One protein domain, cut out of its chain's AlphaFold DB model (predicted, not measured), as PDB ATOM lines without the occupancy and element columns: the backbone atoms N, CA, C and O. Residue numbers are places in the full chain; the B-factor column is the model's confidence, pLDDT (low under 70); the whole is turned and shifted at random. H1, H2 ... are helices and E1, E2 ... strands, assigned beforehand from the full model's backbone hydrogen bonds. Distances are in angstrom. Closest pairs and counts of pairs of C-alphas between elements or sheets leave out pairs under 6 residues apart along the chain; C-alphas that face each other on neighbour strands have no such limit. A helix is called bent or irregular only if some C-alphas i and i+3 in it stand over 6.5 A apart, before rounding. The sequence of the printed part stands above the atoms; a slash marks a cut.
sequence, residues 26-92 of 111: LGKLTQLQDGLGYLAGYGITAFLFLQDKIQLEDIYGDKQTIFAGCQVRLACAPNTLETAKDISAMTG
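What this domain is: This is residues 26 to 92 of the 111 residues of the protein "TraG-D_C domain-containing protein" of Cupriavidus sp. UYMSc13B (UniProt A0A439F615). Look for an elongated, sparsely joined run of helices: H1 at one end, H4 at the other, the short H2 and H3 between them, with the lone strand E1 leading from H1's end back toward the middle. Residues 38 to 43, of which 38 to 41 belong to H1, stick out. The printed part has 67 residues with four named helices and one named strand, in the order H1, E1, H2, H3, H4, and is mostly helix. It is only just compact, close to loose, with a radius of gyration of the C-alphas of 12.6 A; it spans 37 by 24 by 17 A.

How they stand to each other: Begin at H1, residues 30 to 41, which is irregular: C-alphas 34 and 37 are 7.4 A apart. With residues 32 to 37 alone it touches H3, residues 66 to 69; the closest C-alphas, of Gln 33 and Ile 66, are 5.6 A apart. E1, residues 44 to 48, pairs with no named strand; its closest C-alpha to H1 is that of Thr 45, 6.8 A from that of Leu 39. H2, residues 53 to 60, is only just apart from H1, at 8.1 A. H4, residues 81 to 91, is close to H2 but not clearly touching, about perpendicular at 89 degrees; the closest C-alphas, of Lys 53 and Thr 83, are 7.0 A apart. Every O i to N i+4 pair is within hydrogen-bond range in H2 and H4, and 4 of 8 in H1; H3 is too short for one.

Where its parts are: Find C-alpha 30 at (141.449, 169.679, 217.451); from there H1 runs 17.9 A to C-alpha 41. E1 runs 12.6 A from Ile 44 to Leu 48, and H2 10.4 A from Lys 53 to Tyr 60. H3 begins at C-alpha 66, at (146.528, 166.166, 225.541). H4 runs 15.2 A from Leu 81 to C-alpha 91 at (153.157, 161.207, 241.830).

The domain as a whole: The C-alphas farthest apart, of Tyr 42 and Leu 81, are 37.6 A apart. The printed part has no cut, and H3 to H4 is the long link. Mean pLDDT of the printed part is 83.0, and no printed residue is under 70.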
ATOM      1  N   LEU A  26     147.311 179.493 221.450       86.56
ATOM      2  CA  LEU A  26     146.918 178.933 220.153       86.56
ATOM      3  C   LEU A  26     145.432 178.557 220.083       86.56
ATOM      4  O   LEU A  26     144.925 178.255 219.001       86.56
ATOM      5  N   GLY A  27     144.726 178.572 221.215       85.75
ATOM      6  CA  GLY A  27     143.348 178.110 221.299       85.75
ATOM      7  C   GLY A  27     143.209 176.609 221.027       85.75
ATOM      8  O   GLY A  27     144.136 175.816 221.209       85.75
ATOM      9  N   LYS A  28     142.001 176.195 220.628       85.94
ATOM     10  CA  LYS A  28     141.666 174.775 220.483       85.94
ATOM     11  C   LYS A  28     142.194 174.208 219.167       85.94
ATOM     12  O   LYS A  28     141.614 174.427 218.106       85.94
ATOM     13  N   LEU A  29     143.242 173.397 219.258       86.50
ATOM     14  CA  LEU A  29     143.803 172.648 218.136       86.50
ATOM     15  C   LEU A  29     143.248 171.220 218.138       86.50
ATOM     16  O   LEU A  29     143.841 170.307 218.716       86.50
ATOM     17  N   THR A  30     142.101 171.003 217.494       79.94
ATOM     18  CA  THR A  30     141.449 169.679 217.451       79.94
ATOM     19  C   THR A  30     142.361 168.607 216.856       79.94
ATOM     20  O   THR A  30     142.466 167.510 217.392       79.94
ATOM     21  N   GLN A  31     143.130 168.950 215.821       79.94
ATOM     22  CA  GLN A  31     144.087 168.034 215.200       79.94
ATOM     23  C   GLN A  31     145.237 167.659 216.137       79.94
ATOM     24  O   GLN A  31     145.799 166.580 215.991       79.94
ATOM     25  N   LEU A  32     145.605 168.521 217.090       80.00
ATOM     26  CA  LEU A  32     146.628 168.200 218.085       80.00
ATOM     27  C   LEU A  32     146.073 167.209 219.116       80.00
ATOM     28  O   LEU A  32     146.739 166.231 219.446       80.00
ATOM     29  N   GLN A  33     144.838 167.437 219.574       78.12
ATOM     30  CA  GLN A  33     144.150 166.574 220.535       78.12
ATOM     31  C   GLN A  33     143.961 165.145 219.995       78.12
ATOM     32  O   GLN A  33     144.278 164.179 220.691       78.12
ATOM     33  N   ASP A  34     143.496 165.010 218.751       78.12
ATOM     34  CA  ASP A  34     143.345 163.713 218.079       78.12
ATOM     35  C   ASP A  34     144.681 163.160 217.547       78.12
ATOM     36  O   ASP A  34     144.841 161.950 217.372       78.12
ATOM     37  N   GLY A  35     145.652 164.037 217.271       74.62
ATOM     38  CA  GLY A  35     146.823 163.712 216.457       74.62
ATOM     39  C   GLY A  35     148.161 163.575 217.165       74.62
ATOM     40  O   GLY A  35     149.132 163.195 216.509       74.62
ATOM     41  N   LEU A  36     148.241 163.787 218.481       78.12
ATOM     42  CA  LEU A  36     149.467 163.551 219.261       78.12
ATOM     43  C   LEU A  36     150.049 162.140 219.045       78.12
ATOM     44  O   LEU A  36     151.266 161.986 218.932       78.12
ATOM     45  N   GLY A  37     149.194 161.123 218.900       74.94
ATOM     46  CA  GLY A  37     149.623 159.760 218.567       74.94
ATOM     47  C   GLY A  37     150.216 159.632 217.157       74.94
ATOM     48  O   GLY A  37     151.200 158.918 216.962       74.94
ATOM     49  N   TYR A  38     149.676 160.364 216.178       78.81
ATOM     50  CA  TYR A  38     150.199 160.368 214.809       78.81
ATOM     51  C   TYR A  38     151.556 161.071 214.720       78.81
ATOM     52  O   TYR A  38     152.438 160.587 214.012       78.81
ATOM     53  N   LEU A  39     151.761 162.163 215.468       83.12
ATOM     54  CA  LEU A  39     153.037 162.890 215.511       83.12
ATOM     55  C   LEU A  39     154.204 161.972 215.902       83.12
ATOM     56  O   LEU A  39     155.247 161.985 215.242       83.12
ATOM     57  N   ALA A  40     153.997 161.101 216.893       79.56
ATOM     58  CA  ALA A  40     154.995 160.116 217.303       79.56
ATOM     59  C   ALA A  40     155.361 159.142 216.164       79.56
ATOM     60  O   ALA A  40     156.534 158.789 216.004       79.56
ATOM     61  N   GLY A  41     154.387 158.759 215.329       81.00
ATOM     62  CA  GLY A  41     154.597 157.923 214.141       81.00
ATOM     63  C   GLY A  41     155.463 158.591 213.065       81.00
ATOM     64  O   GLY A  41     156.262 157.917 212.414       81.00
ATOM     65  N   TYR A  42     155.377 159.917 212.934       85.00
ATOM     66  CA  TYR A  42     156.213 160.711 212.025       85.00
ATOM     67  C   TYR A  42     157.584 161.094 212.609       85.00
ATOM     68  O   TYR A  42     158.357 161.788 211.951       85.00
ATOM     69  N   GLY A  43     157.913 160.651 213.827       85.00
ATOM     70  CA  GLY A  43     159.169 161.013 214.491       85.00
ATOM     71  C   GLY A  43     159.172 162.420 215.082       85.00
ATOM     72  O   GLY A  43     160.246 162.981 215.315       85.00
ATOM     73  N   ILE A  44     157.986 162.983 215.323       88.81
ATOM     74  CA  ILE A  44     157.801 164.283 215.957       88.81
ATOM     75  C   ILE A  44     157.514 164.062 217.442       88.81
ATOM     76  O   ILE A  44     156.571 163.368 217.817       88.81
ATOM     77  N   THR A  45     158.322 164.673 218.299       88.56
ATOM     78  CA  THR A  45     158.048 164.786 219.734       88.56
ATOM     79  C   THR A  45     157.483 166.171 220.005       88.56
ATOM     80  O   THR A  45     158.088 167.162 219.611       88.56
ATOM     81  N   ALA A  46     156.323 166.251 220.654       89.19
ATOM     82  CA  ALA A  46     155.722 167.519 221.054       89.19
ATOM     83  C   ALA A  46     156.060 167.830 222.516       89.19
ATOM     84  O   ALA A  46     155.923 166.969 223.386       89.19
ATOM     85  N   PHE A  47     156.478 169.064 222.777       90.00
ATOM     86  CA  PHE A  47     156.732 169.603 224.102       90.00
ATOM     87  C   PHE A  47     155.877 170.852 224.291       90.00
ATOM     88  O   PHE A  47     156.090 171.875 223.639       90.00
ATOM     89  N   LEU A  48     154.849 170.709 225.123       88.88
ATOM     90  CA  LEU A  48     153.764 171.669 225.270       88.88
ATOM     91  C   LEU A  48     153.831 172.276 226.667       88.88
ATOM     92  O   LEU A  48     153.837 171.544 227.658       88.88
ATOM     93  N   PHE A  49     153.868 173.597 226.730       88.75
ATOM     94  CA  PHE A  49     153.867 174.355 227.969       88.75
ATOM     95  C   PHE A  49     152.481 174.952 228.222       88.75
ATOM     96  O   PHE A  49     151.781 175.381 227.302       88.75
ATOM     97  N   LEU A  50     152.091 174.928 229.494       85.88
ATOM     98  CA  LEU A  50     150.814 175.399 230.018       85.88
ATOM     99  C   LEU A  50     151.074 176.032 231.385       85.88
ATOM    100  O   LEU A  50     151.856 175.484 232.167       85.88
ATOM    101  N   GLN A  51     150.409 177.145 231.690       81.62
ATOM    102  CA  GLN A  51     150.521 177.792 233.005       81.62
ATOM    103  C   GLN A  51     149.652 177.102 234.057       81.62
ATOM    104  O   GLN A  51     150.069 176.944 235.206       81.62
ATOM    105  N   ASP A  52     148.446 176.688 233.661       81.75
ATOM    106  CA  ASP A  52     147.489 176.012 234.531       81.75
ATOM    107  C   ASP A  52     146.690 174.950 233.759       81.75
ATOM    108  O   ASP A  52     146.402 175.088 232.566       81.75
ATOM    109  N   LYS A  53     146.295 173.890 234.465       79.81
ATOM    110  CA  LYS A  53     145.376 172.860 233.975       79.81
ATOM    111  C   LYS A  53     143.994 173.449 233.671       79.81
ATOM    112  O   LYS A  53     143.392 173.055 232.678       79.81
ATOM    113  N   ILE A  54     143.541 174.438 234.444       82.75
ATOM    114  CA  ILE A  54     142.224 175.070 234.255       82.75
ATOM    115  C   ILE A  54     142.114 175.716 232.866       82.75
ATOM    116  O   ILE A  54     141.092 175.587 232.202       82.75
ATOM    117  N   GLN A  55     143.182 176.362 232.382       82.00
ATOM    118  CA  GLN A  55     143.210 176.947 231.034       82.00
ATOM    119  C   GLN A  55     143.139 175.875 229.942       82.00
ATOM    120  O   GLN A  55     142.493 176.064 228.913       82.00
ATOM    121  N   LEU A  56     143.788 174.730 230.167       85.25
ATOM    122  CA  LEU A  56     143.696 173.599 229.252       85.25
ATOM    123  C   LEU A  56     142.261 173.056 229.194       85.25
ATOM    124  O   LEU A  56     141.761 172.772 228.105       85.25
ATOM    125  N   GLU A  57     141.604 172.926 230.347       86.69
ATOM    126  CA  GLU A  57     140.212 172.476 230.463       86.69
ATOM    127  C   GLU A  57     139.226 173.479 229.846       86.69
ATOM    128  O   GLU A  57     138.275 173.057 229.194       86.69
ATOM    129  N   ASP A  58     139.479 174.785 229.950       87.12
ATOM    130  CA  ASP A  58     138.671 175.828 229.300       87.12
ATOM    131  C   ASP A  58     138.727 175.726 227.763       87.12
ATOM    132  O   ASP A  58     137.705 175.773 227.078       87.12
ATOM    133  N   ILE A  59     139.918 175.483 227.208       87.81
ATOM    134  CA  ILE A  59     140.132 175.446 225.755       87.81
ATOM    135  C   ILE A  59     139.709 174.105 225.140       87.81
ATOM    136  O   ILE A  59     139.067 174.060 224.085       87.81
ATOM    137  N   TYR A  60     140.094 172.987 225.759       85.19
ATOM    138  CA  TYR A  60     139.905 171.648 225.190       85.19
ATOM    139  C   TYR A  60     138.709 170.897 225.789       85.19
ATOM    140  O   TYR A  60     138.202 169.964 225.156       85.19
ATOM    141  N   GLY A  61     138.192 171.351 226.931       85.75
ATOM    142  CA  GLY A  61     137.137 170.703 227.704       85.75
ATOM    143  C   GLY A  61     137.675 169.699 228.730       85.75
ATOM    144  O   GLY A  61     138.823 169.264 228.672       85.75
ATOM    145  N   ASP A  62     136.788 169.264 229.626       79.69
ATOM    146  CA  ASP A  62     137.053 168.281 230.694       79.69
ATOM    147  C   ASP A  62     137.631 166.947 230.174       79.69
ATOM    148  O   ASP A  62     138.500 166.332 230.784       79.69
ATOM    149  N   LYS A  63     137.224 166.528 228.968       77.50
ATOM    150  CA  LYS A  63     137.670 165.277 228.326       77.50
ATOM    151  C   LYS A  63     138.876 165.454 227.401       77.50
ATOM    152  O   LYS A  63     138.998 164.750 226.395       77.50
ATOM    153  N   GLN A  64     139.750 166.413 227.691       80.25
ATOM    154  CA  GLN A  64     140.962 166.609 226.902       80.25
ATOM    155  C   GLN A  64     141.897 165.388 226.990       80.25
ATOM    156  O   GLN A  64     142.068 164.774 228.042       80.25
ATOM    157  N   THR A  65     142.507 165.030 225.860       80.31
ATOM    158  CA  THR A  65     143.429 163.885 225.740       80.31
ATOM    159  C   THR A  65     144.893 164.310 225.684       80.31
ATOM    160  O   THR A  65     145.776 163.455 225.698       80.31
ATOM    161  N   ILE A  66     145.172 165.615 225.653       82.69
ATOM    162  CA  ILE A  66     146.528 166.166 225.541       82.69
ATOM    163  C   ILE A  66     147.366 165.752 226.750       82.69
ATOM    164  O   ILE A  66     148.463 165.218 226.607       82.69
ATOM    165  N   PHE A  67     146.805 165.906 227.945       79.56
ATOM    166  CA  PHE A  67     147.473 165.571 229.196       79.56
ATOM    167  C   PHE A  67     147.743 164.066 229.341       79.56
ATOM    168  O   PHE A  67     148.776 163.666 229.877       79.56
ATOM    169  N   ALA A  68     146.836 163.226 228.831       77.00
ATOM    170  CA  ALA A  68     147.006 161.773 228.808       77.00
ATOM    171  C   ALA A  68     148.010 161.318 227.732       77.00
ATOM    172  O   ALA A  68     148.743 160.354 227.945       77.00
ATOM    173  N   GLY A  69     148.063 162.014 226.593       76.44
ATOM    174  CA  GLY A  69     148.980 161.727 225.491       76.44
ATOM    175  C   GLY A  69     150.439 162.086 225.792       76.44
ATOM    176  O   GLY A  69     151.351 161.473 225.236       76.44
ATOM    177  N   CYS A  70     150.684 163.037 226.697       82.38
ATOM    178  CA  CYS A  70     152.030 163.402 227.134       82.38
ATOM    179  C   CYS A  70     152.608 162.374 228.127       82.38
ATOM    180  O   CYS A  70     152.203 162.277 229.291       82.38
ATOM    181  N   GLN A  71     153.614 161.624 227.664       77.50
ATOM    182  CA  GLN A  71     154.326 160.620 228.467       77.50
ATOM    183  C   GLN A  71     155.154 161.247 229.591       77.50
ATOM    184  O   GLN A  71     155.183 160.732 230.706       77.50
ATOM    185  N   VAL A  72     155.817 162.366 229.300       81.56
ATOM    186  CA  VAL A  72     156.578 163.142 230.280       81.56
ATOM    187  C   VAL A  72     155.759 164.364 230.652       81.56
ATOM    188  O   VAL A  72     155.290 165.096 229.783       81.56
ATOM    189  N   ARG A  73     155.594 164.573 231.956       83.62
ATOM    190  CA  ARG A  73     154.882 165.712 232.529       83.62
ATOM    191  C   ARG A  73     155.807 166.389 233.524       83.62
ATOM    192  O   ARG A  73     156.294 165.746 234.451       83.62
ATOM    193  N   LEU A  74     156.061 167.672 233.303       81.62
ATOM    194  CA  LEU A  74     156.860 168.500 234.192       81.62
ATOM    195  C   LEU A  74     155.910 169.439 234.927       81.62
ATOM    196  O   LEU A  74     155.286 170.300 234.318       81.62
ATOM    197  N   ALA A  75     155.777 169.225 236.231       82.00
ATOM    198  CA  ALA A  75     154.977 170.073 237.095       82.00
ATOM    199  C   ALA A  75     155.904 171.009 237.881       82.00
ATOM    200  O   ALA A  75     156.699 170.554 238.703       82.00
ATOM    201  N   CYS A  76     155.797 172.309 237.615       71.81
ATOM    202  CA  CYS A  76     156.393 173.364 238.436       71.81
ATOM    203  C   CYS A  76     155.373 173.853 239.473       71.81
ATOM    204  O   CYS A  76     154.191 173.543 239.352       71.81
ATOM    205  N   ALA A  77     155.850 174.572 240.499       82.69
ATOM    206  CA  ALA A  77     155.081 175.034 241.659       82.69
ATOM    207  C   ALA A  77     153.591 175.305 241.335       82.69
ATOM    208  O   ALA A  77     153.304 176.209 240.550       82.69
ATOM    209  N   PRO A  78     152.650 174.516 241.890       77.94
ATOM    210  CA  PRO A  78     151.240 174.645 241.545       77.94
ATOM    211  C   PRO A  78     150.669 175.971 242.056       77.94
ATOM    212  O   PRO A  78     150.855 176.319 243.222       77.94
ATOM    213  N   ASN A  79     149.931 176.677 241.196       80.31
ATOM    214  CA  ASN A  79     149.275 177.943 241.542       80.31
ATOM    215  C   ASN A  79     147.975 177.743 242.340       80.31
ATOM    216  O   ASN A  79     147.574 178.625 243.097       80.31
ATOM    217  N   THR A  80     147.320 176.584 242.198       81.44
ATOM    218  CA  THR A  80     146.068 176.262 242.897       81.44
ATOM    219  C   THR A  80     146.183 174.983 243.728       81.44
ATOM    220  O   THR A  80     146.984 174.085 243.448       81.44
ATOM    221  N   LEU A  81     145.346 174.879 244.768       85.75
ATOM    222  CA  LEU A  81     145.273 173.686 245.617       85.75
ATOM    223  C   LEU A  81     144.787 172.453 244.840       85.75
ATOM    224  O   LEU A  81     145.176 171.334 245.165       85.75
ATOM    225  N   GLU A  82     143.933 172.649 243.837       84.62
ATOM    226  CA  GLU A  82     143.416 171.568 243.000       84.62
ATOM    227  C   GLU A  82     144.531 170.957 242.151       84.62
ATOM    228  O   GLU A  82     144.789 169.760 242.263       84.62
ATOM    229  N   THR A  83     145.302 171.789 241.440       83.06
ATOM    230  CA  THR A  83     146.477 171.335 240.686       83.06
ATOM    231  C   THR A  83     147.491 170.639 241.598       83.06
ATOM    232  O   THR A  83     148.060 169.616 241.226       83.06
ATOM    233  N   ALA A  84     147.702 171.145 242.820       86.38
ATOM    234  CA  ALA A  84     148.600 170.517 243.790       86.38
ATOM    235  C   ALA A  84     148.131 169.113 244.211       86.38
ATOM    236  O   ALA A  84     148.947 168.194 244.319       86.38
ATOM    237  N   LYS A  85     146.822 168.933 244.432       88.50
ATOM    238  CA  LYS A  85     146.224 167.627 244.742       88.50
ATOM    239  C   LYS A  85     146.324 166.673 243.559       88.50
ATOM    240  O   LYS A  85     146.725 165.531 243.768       88.50
ATOM    241  N   ASP A  86     146.030 167.145 242.349       85.56
ATOM    242  CA  ASP A  86     146.166 166.359 241.121       85.56
ATOM    243  C   ASP A  86     147.612 165.878 240.953       85.56
ATOM    244  O   ASP A  86     147.856 164.682 240.786       85.56
ATOM    245  N   ILE A  87     148.593 166.780 241.078       86.81
ATOM    246  CA  ILE A  87     150.020 166.433 241.014       86.81
ATOM    247  C   ILE A  87     150.380 165.412 242.094       86.81
ATOM    248  O   ILE A  87     150.982 164.389 241.775       86.81
ATOM    249  N   SER A  88     149.977 165.644 243.346       88.44
ATOM    250  CA  SER A  88     150.256 164.728 244.455       88.44
ATOM    251  C   SER A  88     149.661 163.336 244.229       88.44
ATOM    252  O   SER A  88     150.306 162.338 244.553       88.44
ATOM    253  N   ALA A  89     148.441 163.256 243.695       88.19
ATOM    254  CA  ALA A  89     147.790 161.992 243.378       88.19
ATOM    255  C   ALA A  89     148.522 161.264 242.240       88.19
ATOM    256  O   ALA A  89     148.738 160.055 242.322       88.19
ATOM    257  N   MET A  90     148.968 162.000 241.218       86.00
ATOM    258  CA  MET A  90     149.718 161.448 240.087       86.00
ATOM    259  C   MET A  90     151.120 160.958 240.456       86.00
ATOM    260  O   MET A  90     151.580 159.969 239.892       86.00
ATOM    261  N   THR A  91     151.813 161.623 241.385       86.75
ATOM    262  CA  THR A  91     153.157 161.207 241.830       86.75
ATOM    263  C   THR A  91     153.137 159.975 242.733       86.75
ATOM    264  O   THR A  91     154.177 159.354 242.951       86.75
ATOM    265  N   GLY A  92     151.962 159.608 243.249       85.06
ATOM    266  CA  GLY A  92     151.787 158.492 244.165       85.06
ATOM    267  C   GLY A  92     152.273 158.784 245.586       85.06
ATOM    268  O   GLY A  92     152.829 159.836 245.901       85.06
TER     269      GLY A  92